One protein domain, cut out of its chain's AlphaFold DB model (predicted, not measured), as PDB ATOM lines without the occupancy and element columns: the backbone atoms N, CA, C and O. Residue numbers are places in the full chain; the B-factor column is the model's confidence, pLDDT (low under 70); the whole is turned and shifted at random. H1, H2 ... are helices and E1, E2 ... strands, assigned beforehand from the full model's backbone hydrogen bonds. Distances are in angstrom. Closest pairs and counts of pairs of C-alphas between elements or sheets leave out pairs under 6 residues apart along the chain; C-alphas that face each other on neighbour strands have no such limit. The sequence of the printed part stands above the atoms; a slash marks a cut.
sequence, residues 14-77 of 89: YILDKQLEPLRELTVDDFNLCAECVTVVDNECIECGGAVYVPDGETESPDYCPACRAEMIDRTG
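What this domain is: This is residues 14 to 77 of the 89 residues of an uncharacterized protein of Halobacteriales archaeon AArc-S (UniProt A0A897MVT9). A small hairpin of two strands, E1 and E2, forms a short wall, with H1 and much of the long link of residues 21 to 37 over one face of it. H2 begins near E2 and runs away from the hairpin, making one end of the longest axis, while residues 56 to 65 make a wide loop between E2 and H2. The printed part has 64 residues, with two named helices and two named strands in the order H1, E1, E2, H2; the sheet's order is E1, E2, antiparallel. The class is mixed, helices and strands, with under half of the residues in named elements. The whole is compact, with a radius of gyration of the C-alphas of 11.2 A and spans of 32 by 25 by 18 A.

Where its parts are: E1 is residues 38 to 41, 9.8 A from first to last C-alpha, and begins with C-alpha 38 at (-11.344, -16.259, -26.747). E2 is residues 52 to 55, 10.0 A long. H1 is residues 14 to 20, 9.8 A long, with C-alpha 14 at (-4.535, -8.705, -16.383). H2, the longest helix by residues, is residues 66 to 76, 15.2 A long, and ends with C-alpha 76 at (-10.559, -39.860, -12.969).

How they stand to each other: E1 and E2 form a hairpin; they are antiparallel, with 151 degrees between their directions. The C-alphas of Val 38 and Pro 55 face each other at 4.3 A, and those of Val 41 and Val 52 at 5.3 A. N 39 and O 54 are within hydrogen-bond range at 2.8 A, as are N 52 and O 41 at 2.8 A. The closest C-alphas of H1 and E1 are those of Gln 19 and Val 40, 7.0 A apart. The closest C-alphas of E2 and H2 are those of Val 52 and Pro 66, 7.3 A apart, while the centres of these two elements are 16.2 A apart. H1 is apart from E2 and from H2, and E1 is apart from H2. In H1 and H2 every O i to N i+4 pair is within hydrogen-bond range.

The domain as a whole: The two C-alphas farthest apart, those of Glu 36 and Thr 76, are 32.3 A apart. The printed part runs from residue 14 to residue 77 and has no cut. The link from H1 to E1 is long, with 17 residues, and its C-alphas lie 6 to 14 A from the mean of the C-alphas. The links from E1 to E2 and from E2 to H2 are short, with 10 residues each. The mean pLDDT of the printed part is 83.7, and the model's confidence is low, under 70, at residues 24 to 25.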
ATOM      1  N   TYR A  14      -3.562  -9.561 -17.060       87.56
ATOM      2  CA  TYR A  14      -4.535  -8.705 -16.383       87.56
ATOM      3  C   TYR A  14      -5.868  -8.646 -17.134       87.56
ATOM      4  O   TYR A  14      -6.932  -8.759 -16.524       87.56
ATOM      5  N   ILE A  15      -5.826  -8.467 -18.459       88.00
ATOM      6  CA  ILE A  15      -7.047  -8.429 -19.276       88.00
ATOM      7  C   ILE A  15      -7.731  -9.793 -19.260       88.00
ATOM      8  O   ILE A  15      -8.954  -9.863 -19.130       88.00
ATOM      9  N   LEU A  16      -6.951 -10.870 -19.380       83.56
ATOM     10  CA  LEU A  16      -7.515 -12.209 -19.360       83.56
ATOM     11  C   LEU A  16      -8.129 -12.524 -17.996       83.56
ATOM     12  O   LEU A  16      -9.289 -12.901 -17.961       83.56
ATOM     13  N   ASP A  17      -7.426 -12.282 -16.888       84.56
ATOM     14  CA  ASP A  17      -7.951 -12.491 -15.530       84.56
ATOM     15  C   ASP A  17      -9.301 -11.784 -15.315       84.56
ATOM     16  O   ASP A  17     -10.252 -12.380 -14.814       84.56
ATOM     17  N   LYS A  18      -9.448 -10.557 -15.832       85.19
ATOM     18  CA  LYS A  18     -10.729  -9.838 -15.815       85.19
ATOM     19  C   LYS A  18     -11.837 -10.523 -16.612       85.19
ATOM     20  O   LYS A  18     -12.982 -10.518 -16.170       85.19
ATOM     21  N   GLN A  19     -11.526 -11.108 -17.765       81.44
ATOM     22  CA  GLN A  19     -12.495 -11.913 -18.515       81.44
ATOM     23  C   GLN A  19     -12.800 -13.257 -17.840       81.44
ATOM     24  O   GLN A  19     -13.862 -13.823 -18.088       81.44
ATOM     25  N   LEU A  20     -11.892 -13.765 -17.003       81.38
ATOM     26  CA  LEU A  20     -12.043 -15.020 -16.266       81.38
ATOM     27  C   LEU A  20     -12.790 -14.868 -14.936       81.38
ATOM     28  O   LEU A  20     -13.184 -15.878 -14.367       81.38
ATOM     29  N   GLU A  21     -13.071 -13.652 -14.456       80.69
ATOM     30  CA  GLU A  21     -13.880 -13.432 -13.242       80.69
ATOM     31  C   GLU A  21     -15.203 -14.249 -13.192       80.69
ATOM     32  O   GLU A  21     -15.558 -14.722 -12.107       80.69
ATOM     33  N   PRO A  22     -15.929 -14.494 -14.307       76.44
ATOM     34  CA  PRO A  22     -17.118 -15.360 -14.323       76.44
ATOM     35  C   PRO A  22     -16.806 -16.868 -14.254       76.44
ATOM     36  O   PRO A  22     -17.632 -17.688 -13.840       76.44
ATOM     37  N   LEU A  23     -15.602 -17.255 -14.660       71.69
ATOM     38  CA  LEU A  23     -15.099 -18.620 -14.737       71.69
ATOM     39  C   LEU A  23     -14.512 -19.031 -13.375       71.69
ATOM     40  O   LEU A  23     -13.304 -19.132 -13.227       71.69
ATOM     41  N   ARG A  24     -15.390 -19.238 -12.377       65.44
ATOM     42  CA  ARG A  24     -15.109 -19.767 -11.015       65.44
ATOM     43  C   ARG A  24     -13.643 -20.167 -10.753       65.44
ATOM     44  O   ARG A  24     -13.232 -21.247 -11.167       65.44
ATOM     45  N   GLU A  25     -12.921 -19.342  -9.991       69.56
ATOM     46  CA  GLU A  25     -11.566 -19.608  -9.456       69.56
ATOM     47  C   GLU A  25     -10.481 -19.937 -10.504       69.56
ATOM     48  O   GLU A  25      -9.361 -20.276 -10.122       69.56
ATOM     49  N   LEU A  26     -10.772 -19.817 -11.805       70.44
ATOM     50  CA  LEU A  26      -9.788 -20.023 -12.861       70.44
ATOM     51  C   LEU A  26      -8.873 -18.816 -12.982       70.44
ATOM     52  O   LEU A  26      -9.289 -17.667 -12.848       70.44
ATOM     53  N   THR A  27      -7.616 -19.106 -13.281       73.81
ATOM     54  CA  THR A  27      -6.572 -18.102 -13.435       73.81
ATOM     55  C   THR A  27      -6.093 -18.063 -14.876       73.81
ATOM     56  O   THR A  27      -6.300 -18.994 -15.657       73.81
ATOM     57  N   VAL A  28      -5.375 -17.000 -15.234       73.31
ATOM     58  CA  VAL A  28      -4.673 -16.919 -16.523       73.31
ATOM     59  C   VAL A  28      -3.792 -18.149 -16.793       73.31
ATOM     60  O   VAL A  28      -3.595 -18.527 -17.945       73.31
ATOM     61  N   ASP A  29      -3.273 -18.812 -15.756       74.81
ATOM     62  CA  ASP A  29      -2.386 -19.957 -15.932       74.81
ATOM     63  C   ASP A  29      -3.077 -21.173 -16.551       74.81
ATOM     64  O   ASP A  29      -2.407 -21.951 -17.244       74.81
ATOM     65  N   ASP A  30      -4.390 -21.282 -16.357       75.69
ATOM     66  CA  ASP A  30      -5.250 -22.322 -16.914       75.69
ATOM     67  C   ASP A  30      -5.572 -22.070 -18.398       75.69
ATOM     68  O   ASP A  30      -6.018 -22.969 -19.117       75.69
ATOM     69  N   PHE A  31      -5.304 -20.853 -18.884       74.19
ATOM     70  CA  PHE A  31      -5.651 -20.402 -20.223       74.19
ATOM     71  C   PHE A  31      -4.418 -20.246 -21.117       74.19
ATOM     72  O   PHE A  31      -3.498 -19.475 -20.865       74.19
ATOM     73  N   ASN A  32      -4.427 -20.961 -22.244       80.50
ATOM     74  CA  ASN A  32      -3.378 -20.882 -23.269       80.50
ATOM     75  C   ASN A  32      -3.765 -19.959 -24.442       80.50
ATOM     76  O   ASN A  32      -3.188 -20.057 -25.525       80.50
ATOM     77  N   LEU A  33      -4.756 -19.084 -24.257       84.81
ATOM     78  CA  LEU A  33      -5.261 -18.146 -25.263       84.81
ATOM     79  C   LEU A  33      -5.344 -16.739 -24.666       84.81
ATOM     80  O   LEU A  33      -5.603 -16.589 -23.478       84.81
ATOM     81  N   CYS A  34      -5.116 -15.713 -25.484       89.06
ATOM     82  CA  CYS A  34      -5.329 -14.328 -25.070       89.06
ATOM     83  C   CYS A  34      -6.808 -13.934 -25.179       89.06
ATOM     84  O   CYS A  34      -7.566 -14.559 -25.916       89.06
ATOM     85  N   ALA A  35      -7.166 -12.840 -24.504       85.94
ATOM     86  CA  ALA A  35      -8.500 -12.236 -24.483       85.94
ATOM     87  C   ALA A  35      -9.088 -11.893 -25.869       85.94
ATOM     88  O   ALA A  35     -10.299 -11.822 -26.016       85.94
ATOM     89  N   GLU A  36      -8.239 -11.693 -26.882       87.69
ATOM     90  CA  GLU A  36      -8.670 -11.424 -28.265       87.69
ATOM     91  C   GLU A  36      -8.965 -12.709 -29.055       87.69
ATOM     92  O   GLU A  36      -9.598 -12.668 -30.100       87.69
ATOM     93  N   CYS A  37      -8.464 -13.856 -28.591       89.00
ATOM     94  CA  CYS A  37      -8.641 -15.152 -29.246       89.00
ATOM     95  C   CYS A  37      -9.628 -16.046 -28.497       89.00
ATOM     96  O   CYS A  37      -9.666 -17.249 -28.758       89.00
ATOM     97  N   VAL A  38     -10.375 -15.505 -27.537       85.00
ATOM     98  CA  VAL A  38     -11.344 -16.259 -26.747       85.00
ATOM     99  C   VAL A  38     -12.539 -15.382 -26.392       85.00
ATOM    100  O   VAL A  38     -12.406 -14.189 -26.157       85.00
ATOM    101  N   THR A  39     -13.711 -15.996 -26.335       86.62
ATOM    102  CA  THR A  39     -14.938 -15.438 -25.772       86.62
ATOM    103  C   THR A  39     -15.351 -16.289 -24.576       86.62
ATOM    104  O   THR A  39     -15.229 -17.511 -24.611       86.62
ATOM    105  N   VAL A  40     -15.844 -15.658 -23.513       84.56
ATOM    106  CA  VAL A  40     -16.394 -16.354 -22.344       84.56
ATOM    107  C   VAL A  40     -17.914 -16.280 -22.406       84.56
ATOM    108  O   VAL A  40     -18.469 -15.189 -22.534       84.56
ATOM    109  N   VAL A  41     -18.585 -17.431 -22.347       87.50
ATOM    110  CA  VAL A  41     -20.052 -17.510 -22.381       87.50
ATOM    111  C   VAL A  41     -20.562 -18.050 -21.056       87.50
ATOM    112  O   VAL A  41     -20.253 -19.178 -20.677       87.50
ATOM    113  N   ASP A  42     -21.337 -17.236 -20.345       86.50
ATOM    114  CA  ASP A  42     -21.868 -17.574 -19.028       86.50
ATOM    115  C   ASP A  42     -22.978 -18.630 -19.093       86.50
ATOM    116  O   ASP A  42     -23.830 -18.612 -19.976       86.50
ATOM    117  N   ASN A  43     -23.034 -19.485 -18.070       84.12
ATOM    118  CA  ASN A  43     -24.069 -20.506 -17.866       84.12
ATOM    119  C   ASN A  43     -24.178 -21.609 -18.936       84.12
ATOM    120  O   ASN A  43     -25.213 -22.265 -19.031       84.12
ATOM    121  N   GLU A  44     -23.118 -21.852 -19.703       87.88
ATOM    122  CA  GLU A  44     -23.086 -22.873 -20.765       87.88
ATOM    123  C   GLU A  44     -22.394 -24.177 -20.343       87.88
ATOM    124  O   GLU A  44     -22.450 -25.170 -21.066       87.88
ATOM    125  N   CYS A  45     -21.741 -24.227 -19.177       90.25
ATOM    126  CA  CYS A  45     -21.080 -25.455 -18.746       90.25
ATOM    127  C   CYS A  45     -22.101 -26.503 -18.282       90.25
ATOM    128  O   CYS A  45     -22.859 -26.257 -17.344       90.25
ATOM    129  N   ILE A  46     -22.049 -27.709 -18.854       89.88
ATOM    130  CA  ILE A  46     -23.020 -28.777 -18.575       89.88
ATOM    131  C   ILE A  46     -22.981 -29.297 -17.128       89.88
ATOM    132  O   ILE A  46     -24.021 -29.653 -16.580       89.88
ATOM    133  N   GLU A  47     -21.807 -29.314 -16.490       88.69
ATOM    134  CA  GLU A  47     -21.643 -29.894 -15.146       88.69
ATOM    135  C   GLU A  47     -22.035 -28.931 -14.027       88.69
ATOM    136  O   GLU A  47     -22.623 -29.333 -13.024       88.69
ATOM    137  N   CYS A  48     -21.675 -27.656 -14.166       88.81
ATOM    138  CA  CYS A  48     -21.795 -26.691 -13.074       88.81
ATOM    139  C   CYS A  48     -22.653 -25.472 -13.411       88.81
ATOM    140  O   CYS A  48     -22.811 -24.608 -12.550       88.81
ATOM    141  N   GLY A  49     -23.176 -25.379 -14.638       85.25
ATOM    142  CA  GLY A  49     -23.889 -24.193 -15.112       85.25
ATOM    143  C   GLY A  49     -23.033 -22.926 -15.053       85.25
ATOM    144  O   GLY A  49     -23.570 -21.839 -14.907       85.25
ATOM    145  N   GLY A  50     -21.704 -23.061 -15.069       86.81
ATOM    146  CA  GLY A  50     -20.758 -21.948 -15.064       86.81
ATOM    147  C   GLY A  50     -20.450 -21.441 -16.469       86.81
ATOM    148  O   GLY A  50     -21.008 -21.916 -17.459       86.81
ATOM    149  N   ALA A  51     -19.538 -20.482 -16.559       87.00
ATOM    150  CA  ALA A  51     -19.064 -19.988 -17.840       87.00
ATOM    151  C   ALA A  51     -18.220 -21.032 -18.594       87.00
ATOM    152  O   ALA A  51     -17.591 -21.889 -17.971       87.00
ATOM    153  N   VAL A  52     -18.179 -20.959 -19.925       87.56
ATOM    154  CA  VAL A  52     -17.271 -21.735 -20.787       87.56
ATOM    155  C   VAL A  52     -16.397 -20.803 -21.608       87.56
ATOM    156  O   VAL A  52     -16.761 -19.663 -21.886       87.56
ATOM    157  N   TYR A  53     -15.231 -21.301 -21.997       86.00
ATOM    158  CA  TYR A  53     -14.313 -20.593 -22.876       86.00
ATOM    159  C   TYR A  53     -14.546 -21.045 -24.320       86.00
ATOM    160  O   TYR A  53     -14.664 -22.235 -24.585       86.00
ATOM    161  N   VAL A  54     -14.596 -20.116 -25.262       86.50
ATOM    162  CA  VAL A  54     -14.844 -20.397 -26.679       86.50
ATOM    163  C   VAL A  54     -13.733 -19.733 -27.477       86.50
ATOM    164  O   VAL A  54     -13.676 -18.504 -27.495       86.50
ATOM    165  N   PRO A  55     -12.805 -20.484 -28.091       83.19
ATOM    166  CA  PRO A  55     -11.797 -19.886 -28.956       83.19
ATOM    167  C   PRO A  55     -12.449 -19.057 -30.070       83.19
ATOM    168  O   PRO A  55     -13.450 -19.470 -30.655       83.19
ATOM    169  N   ASP A  56     -11.886 -17.889 -30.363       76.94
ATOM    170  CA  ASP A  56     -12.392 -17.020 -31.422       76.94
ATOM    171  C   ASP A  56     -12.304 -17.733 -32.780       76.94
ATOM    172  O   ASP A  56     -11.282 -18.334 -33.124       76.94
ATOM    173  N   GLY A  57     -13.403 -17.701 -33.534       72.12
ATOM    174  CA  GLY A  57     -13.535 -18.401 -34.814       72.12
ATOM    175  C   GLY A  57     -14.041 -19.847 -34.733       72.12
ATOM    176  O   GLY A  57     -14.326 -20.427 -35.781       72.12
ATOM    177  N   GLU A  58     -14.214 -20.425 -33.541       76.62
ATOM    178  CA  GLU A  58     -14.896 -21.714 -33.381       76.62
ATOM    179  C   GLU A  58     -16.419 -21.525 -33.387       76.62
ATOM    180  O   GLU A  58     -16.970 -20.667 -32.700       76.62
ATOM    181  N   THR A  59     -17.126 -22.346 -34.165       74.50
ATOM    182  CA  THR A  59     -18.598 -22.290 -34.267       74.50
ATOM    183  C   THR A  59     -19.325 -23.027 -33.148       74.50
ATOM    184  O   THR A  59     -20.545 -22.936 -33.045       74.50
ATOM    185  N   GLU A  60     -18.603 -23.798 -32.345       81.19
ATOM    186  CA  GLU A  60     -19.182 -24.698 -31.358       81.19
ATOM    187  C   GLU A  60     -18.589 -24.415 -29.980       81.19
ATOM    188  O   GLU A  60     -17.389 -24.606 -29.756       81.19
ATOM    189  N   SER A  61     -19.454 -24.003 -29.054       86.38
ATOM    190  CA  SER A  61     -19.125 -23.883 -27.638       86.38
ATOM    191  C   SER A  61     -18.742 -25.257 -27.067       86.38
ATOM    192  O   SER A  61     -19.406 -26.253 -27.375       86.38
ATOM    193  N   PRO A  62     -17.695 -25.354 -26.235       88.50
ATOM    194  CA  PRO A  62     -17.413 -26.578 -25.504       88.50
ATOM    195  C   PRO A  62     -18.451 -26.811 -24.402       88.50
ATOM    196  O   PRO A  62     -18.967 -25.869 -23.807       88.50
ATOM    197  N   ASP A  63     -18.715 -28.083 -24.099       88.56
ATOM    198  CA  ASP A  63     -19.673 -28.488 -23.063       88.56
ATOM    199  C   ASP A  63     -19.089 -28.331 -21.644       88.56
ATOM    200  O   ASP A  63     -19.815 -28.092 -20.674       88.56
ATOM    201  N   TYR A  64     -17.767 -28.469 -21.499       88.38
ATOM    202  CA  TYR A  64     -17.079 -28.380 -20.210       88.38
ATOM    203  C   TYR A  64     -16.258 -27.095 -20.098       88.38
ATOM    204  O   TYR A  64     -15.461 -26.766 -20.977       88.38
ATOM    205  N   CYS A  65     -16.389 -26.401 -18.965       88.00
ATOM    206  CA  CYS A  65     -15.485 -25.312 -18.620       88.00
ATOM    207  C   CYS A  65     -14.113 -25.852 -18.169       88.00
ATOM    208  O   CYS A  65     -14.011 -27.021 -17.778       88.00
ATOM    209  N   PRO A  66     -13.055 -25.019 -18.163       84.81
ATOM    210  CA  PRO A  66     -11.709 -25.458 -17.785       84.81
ATOM    211  C   PRO A  66     -11.631 -26.019 -16.368       84.81
ATOM    212  O   PRO A  66     -10.945 -27.015 -16.163       84.81
ATOM    213  N   ALA A  67     -12.407 -25.466 -15.431       85.81
ATOM    214  CA  ALA A  67     -12.453 -25.937 -14.050       85.81
ATOM    215  C   ALA A  67     -13.047 -27.349 -13.958       85.81
ATOM    216  O   ALA A  67     -12.432 -28.240 -13.383       85.81
ATOM    217  N   CYS A  68     -14.207 -27.586 -14.581       89.06
ATOM    218  CA  CYS A  68     -14.847 -28.903 -14.569       89.06
ATOM    219  C   CYS A  68     -14.011 -29.955 -15.302       89.06
ATOM    220  O   CYS A  68     -13.912 -31.090 -14.839       89.06
ATOM    221  N   ARG A  69     -13.378 -29.588 -16.426       88.50
ATOM    222  CA  ARG A  69     -12.475 -30.494 -17.144       88.50
ATOM    223  C   ARG A  69     -11.253 -30.849 -16.295       88.50
ATOM    224  O   ARG A  69     -10.913 -32.026 -16.212       88.50
ATOM    225  N   ALA A  70     -10.613 -29.862 -15.666       85.69
ATOM    226  CA  ALA A  70      -9.469 -30.086 -14.784       85.69
ATOM    227  C   ALA A  70      -9.850 -30.969 -13.587       85.69
ATOM    228  O   ALA A  70      -9.199 -31.981 -13.351       85.69
ATOM    229  N   GLU A  71     -10.964 -30.669 -12.910       87.38
ATOM    230  CA  GLU A  71     -11.460 -31.483 -11.795       87.38
ATOM    231  C   GLU A  71     -11.737 -32.933 -12.229       87.38
ATOM    232  O   GLU A  71     -11.421 -33.880 -11.506       87.38
ATOM    233  N   MET A  72     -12.300 -33.138 -13.424       88.69
ATOM    234  CA  MET A  72     -12.561 -34.480 -13.941       88.69
ATOM    235  C   MET A  72     -11.264 -35.242 -14.230       88.69
ATOM    236  O   MET A  72     -11.177 -36.426 -13.890       88.69
ATOM    237  N   ILE A  73     -10.249 -34.577 -14.789       88.88
ATOM    238  CA  ILE A  73      -8.918 -35.163 -14.995       88.88
ATOM    239  C   ILE A  73      -8.295 -35.539 -13.653       88.88
ATOM    240  O   ILE A  73      -7.834 -36.667 -13.500       88.88
ATOM    241  N   ASP A  74      -8.339 -34.651 -12.665       89.69
ATOM    242  CA  ASP A  74      -7.759 -34.903 -11.343       89.69
ATOM    243  C   ASP A  74      -8.445 -36.073 -10.628       89.69
ATOM    244  O   ASP A  74      -7.796 -36.882  -9.962       89.69
ATOM    245  N   ARG A  75      -9.767 -36.207 -10.789       90.69
ATOM    246  CA  ARG A  75     -10.561 -37.259 -10.138       90.69
ATOM    247  C   ARG A  75     -10.482 -38.611 -10.837       90.69
ATOM    248  O   ARG A  75     -10.540 -39.640 -10.166       90.69
ATOM    249  N   THR A  76     -10.430 -38.628 -12.167       90.38
ATOM    250  CA  THR A  76     -10.559 -39.860 -12.969       90.38
ATOM    251  C   THR A  76      -9.259 -40.280 -13.653       90.38
ATOM    252  O   THR A  76      -9.140 -41.420 -14.098       90.38
ATOM    253  N   GLY A  77      -8.281 -39.377 -13.748       91.56
ATOM    254  CA  GLY A  77      -7.065 -39.542 -14.546       91.56
ATOM    255  C   GLY A  77      -7.304 -39.495 -16.057       91.56
ATOM    256  O   GLY A  77      -6.376 -39.748 -16.825       91.56
TER     257      GLY A  77